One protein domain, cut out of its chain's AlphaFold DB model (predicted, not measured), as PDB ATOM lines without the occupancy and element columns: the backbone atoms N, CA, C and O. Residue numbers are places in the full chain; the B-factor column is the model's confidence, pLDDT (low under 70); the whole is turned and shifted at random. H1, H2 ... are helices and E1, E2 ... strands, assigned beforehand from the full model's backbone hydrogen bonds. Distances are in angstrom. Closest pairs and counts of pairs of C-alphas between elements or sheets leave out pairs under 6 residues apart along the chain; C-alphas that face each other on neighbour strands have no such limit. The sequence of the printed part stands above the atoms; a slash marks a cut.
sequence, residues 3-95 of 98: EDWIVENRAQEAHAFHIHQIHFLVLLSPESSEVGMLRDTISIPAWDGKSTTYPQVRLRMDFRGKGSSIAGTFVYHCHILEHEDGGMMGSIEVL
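AT A GLANCE: This is residues 3 to 95 of the 98 residues of the protein "Multicopper oxidase domain-containing protein" of Nostocaceae cyanobacterium (UniProt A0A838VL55). Two sheets stand partly face to face as a small sandwich: E1 E5 E3 makes one layer, and the curled sheet E4 E2 E6 E7 makes the other. The short helix H1 lies at one end of E6 and E7. The printed part has 93 residues, with named elements in the order E1 E2 E3 E4 E5 E6 H1 E7; both sheets are antiparallel. It is mostly strand, though under half of the residues are in named elements, and compact, with a radius of gyration of the C-alphas of 13.8 A and spans of 45 by 31 by 19 A.

HOW THE PARTS SIT: In the larger sheet, E2, residues 15 to 19, and E6, residues 72 to 78, are inner strands; E4, residues 41 to 44, and E7, residues 89 to 94, are edge strands. Within hydrogen-bond range are N 17 and O 42 of E2 and E4, 2.8 A, N 18 and O 77 of E2 and E6, 2.9 A, and N 76 and O 90 of E6 and E7, 2.9 A. H1, residues 81 to 85, only grazes this sheet with residues 83 to 85; its O i to N i+4 pair is within hydrogen-bond range. In the other sheet, E5, residues 56 to 62, is antiparallel to E1, residues 3 to 8, at 155 degrees, with N 5 and O 59 at 2.8 A, and to E3, residues 24 to 28, at 145 degrees, with N 27 and O 58 at 2.8 A. The closest C-alphas of E4 and E5 are those of Ile 44 and Gln 56, 6.3 A; E2 and E5 are apart.

IN THESE COORDINATES: E1 begins at C-alpha 3 (13.793, -35.855, 15.127), and E7 ends at C-alpha 94 (25.697, -37.928, 16.522). E6 is 20.2 A long and E5 19.3 A.

THE WHOLE: The C-alphas farthest apart are those of Lys 50 and Gly 67, 46.0 A. The printed part has no cut; the links E3 to E4 and E4 to E5 are long. Residues 66 to 68 have pLDDT under 70.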
ATOM      1  N   GLU A   3      14.279 -35.178  16.332       96.50
ATOM      2  CA  GLU A   3      13.793 -35.855  15.127       96.50
ATOM      3  C   GLU A   3      12.589 -36.732  15.465       96.50
ATOM      4  O   GLU A   3      12.506 -37.272  16.565       96.50
ATOM      5  N   ASP A   4      11.673 -36.900  14.515       98.44
ATOM      6  CA  ASP A   4      10.599 -37.884  14.627       98.44
ATOM      7  C   ASP A   4      10.919 -39.044  13.683       98.44
ATOM      8  O   ASP A   4      10.934 -38.872  12.464       98.44
ATOM      9  N   TRP A   5      11.186 -40.215  14.248       98.56
ATOM     10  CA  TRP A   5      11.464 -41.431  13.497       98.56
ATOM     11  C   TRP A   5      10.181 -42.237  13.321       98.56
ATOM     12  O   TRP A   5       9.359 -42.335  14.236       98.56
ATOM     13  N   ILE A   6      10.024 -42.827  12.139       98.50
ATOM     14  CA  ILE A   6       9.013 -43.846  11.858       98.50
ATOM     15  C   ILE A   6       9.763 -45.166  11.747       98.50
ATOM     16  O   ILE A   6      10.640 -45.303  10.895       98.50
ATOM     17  N   VAL A   7       9.439 -46.110  12.627       98.38
ATOM     18  CA  VAL A   7      10.040 -47.446  12.621       98.38
ATOM     19  C   VAL A   7       8.960 -48.430  12.197       98.38
ATOM     20  O   VAL A   7       7.954 -48.577  12.888       98.38
ATOM     21  N   GLU A   8       9.160 -49.066  11.047       98.12
ATOM     22  CA  GLU A   8       8.227 -50.027  10.457       98.12
ATOM     23  C   GLU A   8       8.760 -51.450  10.602       98.12
ATOM     24  O   GLU A   8       9.935 -51.714  10.338       98.12
ATOM     25  N   ASN A   9       7.873 -52.380  10.934       98.06
ATOM     26  CA  ASN A   9       8.154 -53.798  10.823       98.06
ATOM     27  C   ASN A   9       7.535 -54.354   9.538       98.06
ATOM     28  O   ASN A   9       6.315 -54.418   9.391       98.06
ATOM     29  N   ARG A  10       8.391 -54.765   8.600       97.56
ATOM     30  CA  ARG A  10       7.980 -55.361   7.318       97.56
ATOM     31  C   ARG A  10       8.098 -56.886   7.300       97.56
ATOM     32  O   ARG A  10       7.752 -57.507   6.297       97.56
ATOM     33  N   ALA A  11       8.600 -57.485   8.377       97.69
ATOM     34  CA  ALA A  11       8.733 -58.926   8.519       97.69
ATOM     35  C   ALA A  11       7.441 -59.543   9.078       97.69
ATOM     36  O   ALA A  11       6.660 -58.883   9.762       97.69
ATOM     37  N   GLN A  12       7.238 -60.839   8.828       97.88
ATOM     38  CA  GLN A  12       6.152 -61.630   9.433       97.88
ATOM     39  C   GLN A  12       6.529 -62.160  10.831       97.88
ATOM     40  O   GLN A  12       6.039 -63.194  11.274       97.88
ATOM     41  N   GLU A  13       7.402 -61.440  11.531       97.88
ATOM     42  CA  GLU A  13       7.900 -61.743  12.869       97.88
ATOM     43  C   GLU A  13       7.895 -60.457  13.702       97.88
ATOM     44  O   GLU A  13       8.068 -59.375  13.152       97.88
ATOM     45  N   ALA A  14       7.646 -60.546  15.010       97.75
ATOM     46  CA  ALA A  14       7.678 -59.383  15.894       97.75
ATOM     47  C   ALA A  14       9.119 -59.001  16.262       97.75
ATOM     48  O   ALA A  14       9.977 -59.861  16.457       97.75
ATOM     49  N   HIS A  15       9.373 -57.705  16.422       98.56
ATOM     50  CA  HIS A  15      10.696 -57.191  16.768       98.56
ATOM     51  C   HIS A  15      10.606 -56.147  17.878       98.56
ATOM     52  O   HIS A  15       9.608 -55.440  17.997       98.56
ATOM     53  N   ALA A  16      11.662 -56.031  18.681       98.44
ATOM     54  CA  ALA A  16      11.768 -55.030  19.737       98.44
ATOM     55  C   ALA A  16      12.828 -53.999  19.346       98.44
ATOM     56  O   ALA A  16      14.015 -54.282  19.446       98.44
ATOM     57  N   PHE A  17      12.427 -52.824  18.866       98.75
ATOM     58  CA  PHE A  17      13.371 -51.765  18.511       98.75
ATOM     59  C   PHE A  17      13.967 -51.147  19.778       98.75
ATOM     60  O   PHE A  17      13.211 -50.673  20.625       98.75
ATOM     61  N   HIS A  18      15.294 -51.116  19.871       98.75
ATOM     62  CA  HIS A  18      16.058 -50.479  20.942       98.75
ATOM     63  C   HIS A  18      17.080 -49.487  20.378       98.75
ATOM     64  O   HIS A  18      17.630 -49.710  19.297       98.75
ATOM     65  N   ILE A  19      17.358 -48.404  21.109       98.25
ATOM     66  CA  ILE A  19      18.424 -47.447  20.784       98.25
ATOM     67  C   ILE A  19      19.236 -47.080  22.025       98.25
ATOM     68  O   ILE A  19      18.696 -46.775  23.086       98.25
ATOM     69  N   HIS A  20      20.557 -47.061  21.872       96.12
ATOM     70  CA  HIS A  20      21.467 -46.692  22.948       96.12
ATOM     71  C   HIS A  20      21.473 -45.173  23.208       96.12
ATOM     72  O   HIS A  20      21.135 -44.358  22.351       96.12
ATOM     73  N   GLN A  21      21.954 -44.793  24.397       93.25
ATOM     74  CA  GLN A  21      22.280 -43.423  24.835       93.25
ATOM     75  C   GLN A  21      21.116 -42.433  25.015       93.25
ATOM     76  O   GLN A  21      21.264 -41.470  25.772       93.25
ATOM     77  N   ILE A  22      19.967 -42.642  24.376       93.75
ATOM     78  CA  ILE A  22      18.786 -41.786  24.534       93.75
ATOM     79  C   ILE A  22      17.561 -42.584  24.958       93.75
ATOM     80  O   ILE A  22      17.464 -43.781  24.732       93.75
ATOM     81  N   HIS A  23      16.596 -41.873  25.534       96.06
ATOM     82  CA  HIS A  23      15.209 -42.318  25.535       96.06
ATOM     83  C   HIS A  23      14.460 -41.539  24.455       96.06
ATOM     84  O   HIS A  23      14.763 -40.368  24.197       96.06
ATOM     85  N   PHE A  24      13.454 -42.165  23.864       97.56
ATOM     86  CA  PHE A  24      12.512 -41.550  22.948       97.56
ATOM     87  C   PHE A  24      11.140 -41.396  23.589       97.56
ATOM     88  O   PHE A  24      10.740 -42.177  24.451       97.56
ATOM     89  N   LEU A  25      10.401 -40.381  23.146       98.50
ATOM     90  CA  LEU A  25       8.988 -40.229  23.484       98.50
ATOM     91  C   LEU A  25       8.143 -40.956  22.435       98.50
ATOM     92  O   LEU A  25       8.236 -40.650  21.245       98.50
ATOM     93  N   VAL A  26       7.296 -41.885  22.870       98.69
ATOM     94  CA  VAL A  26       6.377 -42.604  21.976       98.69
ATOM     95  C   VAL A  26       5.241 -41.669  21.558       98.69
ATOM     96  O   VAL A  26       4.433 -41.245  22.384       98.69
ATOM     97  N   LEU A  27       5.172 -41.334  20.269       98.62
ATOM     98  CA  LEU A  27       4.127 -40.476  19.697       98.62
ATOM     99  C   LEU A  27       2.957 -41.282  19.119       98.62
ATOM    100  O   LEU A  27       1.825 -40.808  19.127       98.62
ATOM    101  N   LEU A  28       3.238 -42.473  18.585       98.12
ATOM    102  CA  LEU A  28       2.248 -43.409  18.050       98.12
ATOM    103  C   LEU A  28       2.737 -44.836  18.279       98.12
ATOM    104  O   LEU A  28       3.896 -45.138  17.995       98.12
ATOM    105  N   SER A  29       1.841 -45.699  18.752       97.06
ATOM    106  CA  SER A  29       2.079 -47.128  18.945       97.06
ATOM    107  C   SER A  29       0.791 -47.917  18.672       97.06
ATOM    108  O   SER A  29      -0.291 -47.381  18.930       97.06
ATOM    109  N   PRO A  30       0.874 -49.170  18.176       91.62
ATOM    110  CA  PRO A  30      -0.266 -50.088  18.151       91.62
ATOM    111  C   PRO A  30      -0.836 -50.360  19.554       91.62
ATOM    112  O   PRO A  30      -2.030 -50.616  19.695       91.62
ATOM    113  N   GLU A  31       0.006 -50.273  20.588       92.75
ATOM    114  CA  GLU A  31      -0.389 -50.360  21.992       92.75
ATOM    115  C   GLU A  31      -0.571 -48.951  22.580       92.75
ATOM    116  O   GLU A  31       0.393 -48.211  22.790       92.75
ATOM    117  N   SER A  32      -1.820 -48.561  22.852       91.06
ATOM    118  CA  SER A  32      -2.157 -47.196  23.282       91.06
ATOM    119  C   SER A  32      -1.582 -46.812  24.649       91.06
ATOM    120  O   SER A  32      -1.318 -45.630  24.867       91.06
ATOM    121  N   SER A  33      -1.342 -47.780  25.540       94.88
ATOM    122  CA  SER A  33      -0.705 -47.585  26.854       94.88
ATOM    123  C   SER A  33       0.728 -47.062  26.767       94.88
ATOM    124  O   SER A  33       1.201 -46.440  27.715       94.88
ATOM    125  N   GLU A  34       1.414 -47.279  25.644       95.56
ATOM    126  CA  GLU A  34       2.792 -46.818  25.452       95.56
ATOM    127  C   GLU A  34       2.865 -45.348  25.011       95.56
ATOM    128  O   GLU A  34       3.894 -44.697  25.187       95.56
ATOM    129  N   VAL A  35       1.788 -44.788  24.449       98.00
ATOM    130  CA  VAL A  35       1.793 -43.421  23.906       98.00
ATOM    131  C   VAL A  35       1.985 -42.392  25.023       98.00
ATOM    132  O   VAL A  35       1.269 -42.380  26.021       98.00
ATOM    133  N   GLY A  36       2.947 -41.487  24.833       98.19
ATOM    134  CA  GLY A  36       3.327 -40.474  25.820       98.19
ATOM    135  C   GLY A  36       4.391 -40.932  26.822       98.19
ATOM    136  O   GLY A  36       4.858 -40.113  27.615       98.19
ATOM    137  N   MET A  37       4.816 -42.197  26.773       98.06
ATOM    138  CA  MET A  37       5.874 -42.717  27.638       98.06
ATOM    139  C   MET A  37       7.263 -42.433  27.058       98.06
ATOM    140  O   MET A  37       7.467 -42.440  25.842       98.06
ATOM    141  N   LEU A  38       8.231 -42.208  27.951       98.00
ATOM    142  CA  LEU A  38       9.650 -42.284  27.613       98.00
ATOM    143  C   LEU A  38      10.107 -43.741  27.698       98.00
ATOM    144  O   LEU A  38       9.884 -44.409  28.712       98.00
ATOM    145  N   ARG A  39      10.746 -44.213  26.631       98.19
ATOM    146  CA  ARG A  39      11.270 -45.574  26.487       98.19
ATOM    147  C   ARG A  39      12.612 -45.532  25.772       98.19
ATOM    148  O   ARG A  39      12.898 -44.581  25.057       98.19
ATOM    149  N   ASP A  40      13.414 -46.564  25.947       98.06
ATOM    150  CA  ASP A  40      14.573 -46.856  25.095       98.06
ATOM    151  C   ASP A  40      14.306 -48.051  24.166       98.06
ATOM    152  O   ASP A  40      15.050 -48.271  23.214       98.06
ATOM    153  N   THR A  41      13.223 -48.791  24.426       98.50
ATOM    154  CA  THR A  41      12.857 -50.044  23.766       98.50
ATOM    155  C   THR A  41      11.350 -50.102  23.542       98.50
ATOM    156  O   THR A  41      10.579 -49.738  24.433       98.50
ATOM    157  N   ILE A  42      10.909 -50.562  22.370       98.56
ATOM    158  CA  ILE A  42       9.486 -50.738  22.051       98.56
ATOM    159  C   ILE A  42       9.258 -51.930  21.119       98.56
ATOM    160  O   ILE A  42      10.014 -52.151  20.173       98.56
ATOM    161  N   SER A  43       8.198 -52.694  21.378       98.19
ATOM    162  CA  SER A  43       7.790 -53.810  20.522       98.19
ATOM    163  C   SER A  43       6.996 -53.319  19.312       98.19
ATOM    164  O   SER A  43       6.136 -52.445  19.431       98.19
ATOM    165  N   ILE A  44       7.267 -53.901  18.146       98.06
ATOM    166  CA  ILE A  44       6.541 -53.661  16.900       98.06
ATOM    167  C   ILE A  44       6.052 -55.027  16.392       98.06
ATOM    168  O   ILE A  44       6.877 -55.903  16.104       98.06
ATOM    169  N   PRO A  45       4.728 -55.251  16.295       97.88
ATOM    170  CA  PRO A  45       4.189 -56.565  15.966       97.88
ATOM    171  C   PRO A  45       4.525 -56.975  14.528       97.88
ATOM    172  O   PRO A  45       4.874 -56.139  13.696       97.88
ATOM    173  N   ALA A  46       4.412 -58.275  14.254       98.06
ATOM    174  CA  ALA A  46       4.609 -58.850  12.929       98.06
ATOM    175  C   ALA A  46       3.623 -58.274  11.903       98.06
ATOM    176  O   ALA A  46       2.442 -58.072  12.203       98.06
ATOM    177  N   TRP A  47       4.091 -58.069  10.674       98.19
ATOM    178  CA  TRP A  47       3.216 -57.822   9.535       98.19
ATOM    179  C   TRP A  47       2.421 -59.090   9.193       98.19
ATOM    180  O   TRP A  47       2.938 -60.203   9.246       98.19
ATOM    181  N   ASP A  48       1.155 -58.934   8.809       96.75
ATOM    182  CA  ASP A  48       0.234 -60.045   8.519       96.75
ATOM    183  C   ASP A  48       0.477 -60.721   7.152       96.75
ATOM    184  O   ASP A  48      -0.214 -61.678   6.790       96.75
ATOM    185  N   GLY A  49       1.431 -60.207   6.369       97.25
ATOM    186  CA  GLY A  49       1.754 -60.699   5.033       97.25
ATOM    187  C   GLY A  49       0.770 -60.295   3.936       97.25
ATOM    188  O   GLY A  49       0.922 -60.748   2.800       97.25
ATOM    189  N   LYS A  50      -0.260 -59.502   4.257       96.81
ATOM    190  CA  LYS A  50      -1.391 -59.211   3.356       96.81
ATOM    191  C   LYS A  50      -1.744 -57.730   3.296       96.81
ATOM    192  O   LYS A  50      -2.151 -57.250   2.239       96.81
ATOM    193  N   SER A  51      -1.623 -57.020   4.412       94.88
ATOM    194  CA  SER A  51      -1.946 -55.605   4.528       94.88
ATOM    195  C   SER A  51      -0.987 -54.756   3.699       94.88
ATOM    196  O   SER A  51       0.214 -55.011   3.651       94.88
ATOM    197  N   THR A  52      -1.506 -53.698   3.081       95.25
ATOM    198  CA  THR A  52      -0.689 -52.671   2.415       95.25
ATOM    199  C   THR A  52      -0.041 -51.702   3.403       95.25
ATOM    200  O   THR A  52       0.810 -50.907   3.009       95.25
ATOM    201  N   THR A  53      -0.436 -51.755   4.677       94.75
ATOM    202  CA  THR A  53       0.157 -50.984   5.770       94.75
ATOM    203  C   THR A  53       0.989 -51.894   6.665       94.75
ATOM    204  O   THR A  53       0.549 -52.974   7.066       94.75
ATOM    205  N   TYR A  54       2.197 -51.441   6.991       97.69
ATOM    206  CA  TYR A  54       3.088 -52.142   7.904       97.69
ATOM    207  C   TYR A  54       2.817 -51.715   9.350       97.69
ATOM    208  O   TYR A  54       2.545 -50.533   9.596       97.69
ATOM    209  N   PRO A  55       2.904 -52.638  10.324       97.81
ATOM    210  CA  PRO A  55       2.989 -52.261  11.723       97.81
ATOM    211  C   PRO A  55       4.124 -51.270  11.944       97.81
ATOM    212  O   PRO A  55       5.238 -51.466  11.460       97.81
ATOM    213  N   GLN A  56       3.841 -50.198  12.675       98.06
ATOM    214  CA  GLN A  56       4.814 -49.136  12.883       98.06
ATOM    215  C   GLN A  56       4.603 -48.411  14.203       98.06
ATOM    216  O   GLN A  56       3.501 -48.392  14.759       98.06
ATOM    217  N   VAL A  57       5.659 -47.737  14.640       98.62
ATOM    218  CA  VAL A  57       5.642 -46.764  15.735       98.62
ATOM    219  C   VAL A  57       6.196 -45.431  15.239       98.62
ATOM    220  O   VAL A  57       7.015 -45.387  14.316       98.62
ATOM    221  N   ARG A  58       5.768 -44.330  15.863       98.69
ATOM    222  CA  ARG A  58       6.377 -43.007  15.661       98.69
ATOM    223  C   ARG A  58       7.014 -42.551  16.961       98.69
ATOM    224  O   ARG A  58       6.326 -42.455  17.977       98.69
ATOM    225  N   LEU A  59       8.305 -42.253  16.917       98.69
ATOM    226  CA  LEU A  59       9.137 -42.001  18.091       98.69
ATOM    227  C   LEU A  59       9.800 -40.632  17.961       98.69
ATOM    228  O   LEU A  59      10.347 -40.314  16.908       98.69
ATOM    229  N   ARG A  60       9.777 -39.819  19.018       98.50
ATOM    230  CA  ARG A  60      10.520 -38.556  19.060       98.50
ATOM    231  C   ARG A  60      11.866 -38.756  19.737       98.50
ATOM    232  O   ARG A  60      11.923 -38.994  20.943       98.50
ATOM    233  N   MET A  61      12.918 -38.591  18.951       96.69
ATOM    234  CA  MET A  61      14.317 -38.702  19.341       96.69
ATOM    235  C   MET A  61      14.865 -37.323  19.716       96.69
ATOM    236  O   MET A  61      14.774 -36.380  18.927       96.69
ATOM    237  N   ASP A  62      15.457 -37.184  20.904       93.75
ATOM    238  CA  ASP A  62      16.121 -35.945  21.325       93.75
ATOM    239  C   ASP A  62      17.638 -36.126  21.465       93.75
ATOM    240  O   ASP A  62      18.162 -36.473  22.520       93.75
ATOM    241  N   PHE A  63      18.360 -35.797  20.397       91.81
ATOM    242  CA  PHE A  63      19.823 -35.826  20.331       91.81
ATOM    243  C   PHE A  63      20.472 -34.507  20.777       91.81
ATOM    244  O   PHE A  63      21.588 -34.191  20.366       91.81
ATOM    245  N   ARG A  64      19.779 -33.641  21.528       86.81
ATOM    246  CA  ARG A  64      20.420 -32.439  22.103       86.81
ATOM    247  C   ARG A  64      21.266 -32.784  23.332       86.81
ATOM    248  O   ARG A  64      22.263 -32.107  23.576       86.81
ATOM    249  N   GLY A  65      20.893 -33.846  24.052       70.94
ATOM    250  CA  GLY A  65      21.550 -34.299  25.279       70.94
ATOM    251  C   GLY A  65      21.505 -33.271  26.422       70.94
ATOM    252  O   GLY A  65      21.174 -32.098  26.236       70.94
ATOM    253  N   LYS A  66      21.886 -33.689  27.635       61.34
ATOM    254  CA  LYS A  66      22.266 -32.750  28.703       61.34
ATOM    255  C   LYS A  66      23.761 -32.448  28.560       61.34
ATOM    256  O   LYS A  66      24.590 -33.177  29.092       61.34
ATOM    257  N   GLY A  67      24.072 -31.399  27.794       55.78
ATOM    258  CA  GLY A  67      25.416 -30.833  27.611       55.78
ATOM    259  C   GLY A  67      26.412 -31.761  26.912       55.78
ATOM    260  O   GLY A  67      27.057 -32.546  27.583       55.78
ATOM    261  N   SER A  68      26.558 -31.649  25.583       56.56
ATOM    262  CA  SER A  68      27.608 -32.243  24.712       56.56
ATOM    263  C   SER A  68      27.971 -33.735  24.873       56.56
ATOM    264  O   SER A  68      28.840 -34.218  24.150       56.56
ATOM    265  N   SER A  69      27.320 -34.462  25.778       72.44
ATOM    266  CA  SER A  69      27.640 -35.824  26.213       72.44
ATOM    267  C   SER A  69      27.093 -36.896  25.280       72.44
ATOM    268  O   SER A  69      27.591 -38.012  25.292       72.44
ATOM    269  N   ILE A  70      26.105 -36.551  24.453       86.75
ATOM    270  CA  ILE A  70      25.481 -37.490  23.517       86.75
ATOM    271  C   ILE A  70      26.262 -37.658  22.208       86.75
ATOM    272  O   ILE A  70      25.977 -38.563  21.434       86.75
ATOM    273  N   ALA A  71      27.225 -36.773  21.928       89.38
ATOM    274  CA  ALA A  71      28.002 -36.860  20.702       89.38
ATOM    275  C   ALA A  71      28.881 -38.117  20.705       89.38
ATOM    276  O   ALA A  71      29.609 -38.366  21.666       89.38
ATOM    277  N   GLY A  72      28.836 -38.867  19.611       91.12
ATOM    278  CA  GLY A  72      29.506 -40.153  19.476       91.12
ATOM    279  C   GLY A  72      28.740 -41.096  18.558       91.12
ATOM    280  O   GLY A  72      27.714 -40.732  17.983       91.12
ATOM    281  N   THR A  73      29.253 -42.315  18.439       95.31
ATOM    282  CA  THR A  73      28.633 -43.390  17.663       95.31
ATOM    283  C   THR A  73      28.027 -44.409  18.611       95.31
ATOM    284  O   THR A  73      28.689 -44.867  19.542       95.31
ATOM    285  N   PHE A  74      26.771 -44.765  18.381       95.44
ATOM    286  CA  PHE A  74      26.078 -45.794  19.146       95.44
ATOM    287  C   PHE A  74      25.083 -46.535  18.259       95.44
ATOM    288  O   PHE A  74      24.866 -46.168  17.103       95.44
ATOM    289  N   VAL A  75      24.527 -47.619  18.783       97.94
ATOM    290  CA  VAL A  75      23.720 -48.558  18.009       97.94
ATOM    291  C   VAL A  75      22.230 -48.386  18.268       97.94
ATOM    292  O   VAL A  75      21.800 -47.915  19.324       97.94
ATOM    293  N   TYR A  76      21.456 -48.796  17.276       98.50
ATOM    294  CA  TYR A  76      20.062 -49.178  17.412       98.50
ATOM    295  C   TYR A  76      19.909 -50.575  16.813       98.50
ATOM    296  O   TYR A  76      20.547 -50.903  15.812       98.50
ATOM    297  N   HIS A  77      19.103 -51.422  17.432       98.69
ATOM    298  CA  HIS A  77      19.004 -52.825  17.039       98.69
ATOM    299  C   HIS A  77      17.696 -53.444  17.504       98.69
ATOM    300  O   HIS A  77      16.908 -52.837  18.232       98.69
ATOM    301  N   CYS A  78      17.460 -54.667  17.045       98.56
ATOM    302  CA  CYS A  78      16.479 -55.532  17.669       98.56
ATOM    303  C   CYS A  78      16.990 -55.971  19.046       98.56
ATOM    304  O   CYS A  78      18.135 -56.379  19.174       98.56
ATOM    305  N   HIS A  79      16.140 -55.925  20.064       98.25
ATOM    306  CA  HIS A  79      16.460 -56.352  21.426       98.25
ATOM    307  C   HIS A  79      16.092 -57.830  21.684       98.25
ATOM    308  O   HIS A  79      15.912 -58.264  22.823       98.25
ATOM    309  N   ILE A  80      15.934 -58.599  20.602       98.38
ATOM    310  CA  ILE A  80      15.929 -60.063  20.601       98.38
ATOM    311  C   ILE A  80      17.368 -60.467  20.283       98.38
ATOM    312  O   ILE A  80      17.848 -60.169  19.189       98.38
ATOM    313  N   LEU A  81      18.054 -61.090  21.243       97.62
ATOM    314  CA  LEU A  81      19.508 -61.292  21.204       97.62
ATOM    315  C   LEU A  81      19.954 -62.047  19.951       97.62
ATOM    316  O   LEU A  81      20.893 -61.639  19.280       97.62
ATOM    317  N   GLU A  82      19.220 -63.089  19.574       98.31
ATOM    318  CA  GLU A  82      19.515 -63.880  18.382       98.31
ATOM    319  C   GLU A  82      19.401 -63.054  17.090       98.31
ATOM    320  O   GLU A  82      20.115 -63.313  16.122       98.31
ATOM    321  N   HIS A  83      18.522 -62.046  17.060       98.44
ATOM    322  CA  HIS A  83      18.376 -61.154  15.908       98.44
ATOM    323  C   HIS A  83      19.481 -60.101  15.877       98.44
ATOM    324  O   HIS A  83      19.990 -59.788  14.800       98.44
ATOM    325  N   GLU A  84      19.862 -59.566  17.038       97.81
ATOM    326  CA  GLU A  84      21.000 -58.657  17.176       97.81
ATOM    327  C   GLU A  84      22.301 -59.330  16.720       97.81
ATOM    328  O   GLU A  84      22.957 -58.826  15.805       97.81
ATOM    329  N   ASP A  85      22.614 -60.502  17.279       97.94
ATOM    330  CA  ASP A  85      23.786 -61.312  16.923       97.94
ATOM    331  C   ASP A  85      23.739 -61.761  15.452       97.94
ATOM    332  O   ASP A  85      24.771 -61.888  14.788       97.94
ATOM    333  N   GLY A  86      22.529 -61.956  14.916       97.81
ATOM    334  CA  GLY A  86      22.266 -62.232  13.503       97.81
ATOM    335  C   GLY A  86      22.449 -61.028  12.568       97.81
ATOM    336  O   GLY A  86      22.352 -61.188  11.349       97.81
ATOM    337  N   GLY A  87      22.728 -59.835  13.105       97.50
ATOM    338  CA  GLY A  87      23.042 -58.628  12.340       97.50
ATOM    339  C   GLY A  87      21.897 -57.624  12.195       97.50
ATOM    340  O   GLY A  87      22.025 -56.682  11.412       97.50
ATOM    341  N   MET A  88      20.792 -57.766  12.938       98.44
ATOM    342  CA  MET A  88      19.696 -56.783  12.974       98.44
ATOM    343  C   MET A  88      20.068 -55.559  13.833       98.44
ATOM    344  O   MET A  88      19.378 -55.201  14.791       98.44
ATOM    345  N   MET A  89      21.182 -54.919  13.475       98.50
ATOM    346  CA  MET A  89      21.803 -53.792  14.163       98.50
ATOM    347  C   MET A  89      22.256 -52.738  13.151       98.50
ATOM    348  O   MET A  89      22.808 -53.051  12.097       98.50
ATOM    349  N   GLY A  90      22.046 -51.470  13.490       98.12
ATOM    350  CA  GLY A  90      22.592 -50.320  12.784       98.12
ATOM    351  C   GLY A  90      23.296 -49.369  13.745       98.12
ATOM    352  O   GLY A  90      23.042 -49.372  14.947       98.12
ATOM    353  N   SER A  91      24.190 -48.541  13.213       97.62
ATOM    354  CA  SER A  91      24.884 -47.501  13.974       97.62
ATOM    355  C   SER A  91      24.430 -46.116  13.541       97.62
ATOM    356  O   SER A  91      24.271 -45.858  12.347       97.62
ATOM    357  N   ILE A  92      24.313 -45.203  14.496       95.38
ATOM    358  CA  ILE A  92      24.131 -43.773  14.263       95.38
ATOM    359  C   ILE A  92      25.328 -43.006  14.819       95.38
ATOM    360  O   ILE A  92      25.837 -43.315  15.896       95.38
ATOM    361  N   GLU A  93      25.774 -41.991  14.082       95.12
ATOM    362  CA  GLU A  93      26.765 -41.022  14.540       95.12
ATOM    363  C   GLU A  93      26.079 -39.687  14.840       95.12
ATOM    364  O   GLU A  93      25.475 -39.062  13.966       95.12
ATOM    365  N   VAL A  94      26.185 -39.236  16.088       92.81
ATOM    366  CA  VAL A  94      25.697 -37.928  16.522       92.81
ATOM    367  C   VAL A  94      26.878 -36.974  16.622       92.81
ATOM    368  O   VAL A  94      27.738 -37.103  17.494       92.81
ATOM    369  N   LEU A  95      26.905 -35.978  15.741       89.62
ATOM    370  CA  LEU A  95      27.961 -34.973  15.713       89.62
ATOM    371  C   LEU A  95      27.699 -33.857  16.728       89.62
ATOM    372  O   LEU A  95      26.557 -33.458  16.982       89.62
TER     373      LEU A  95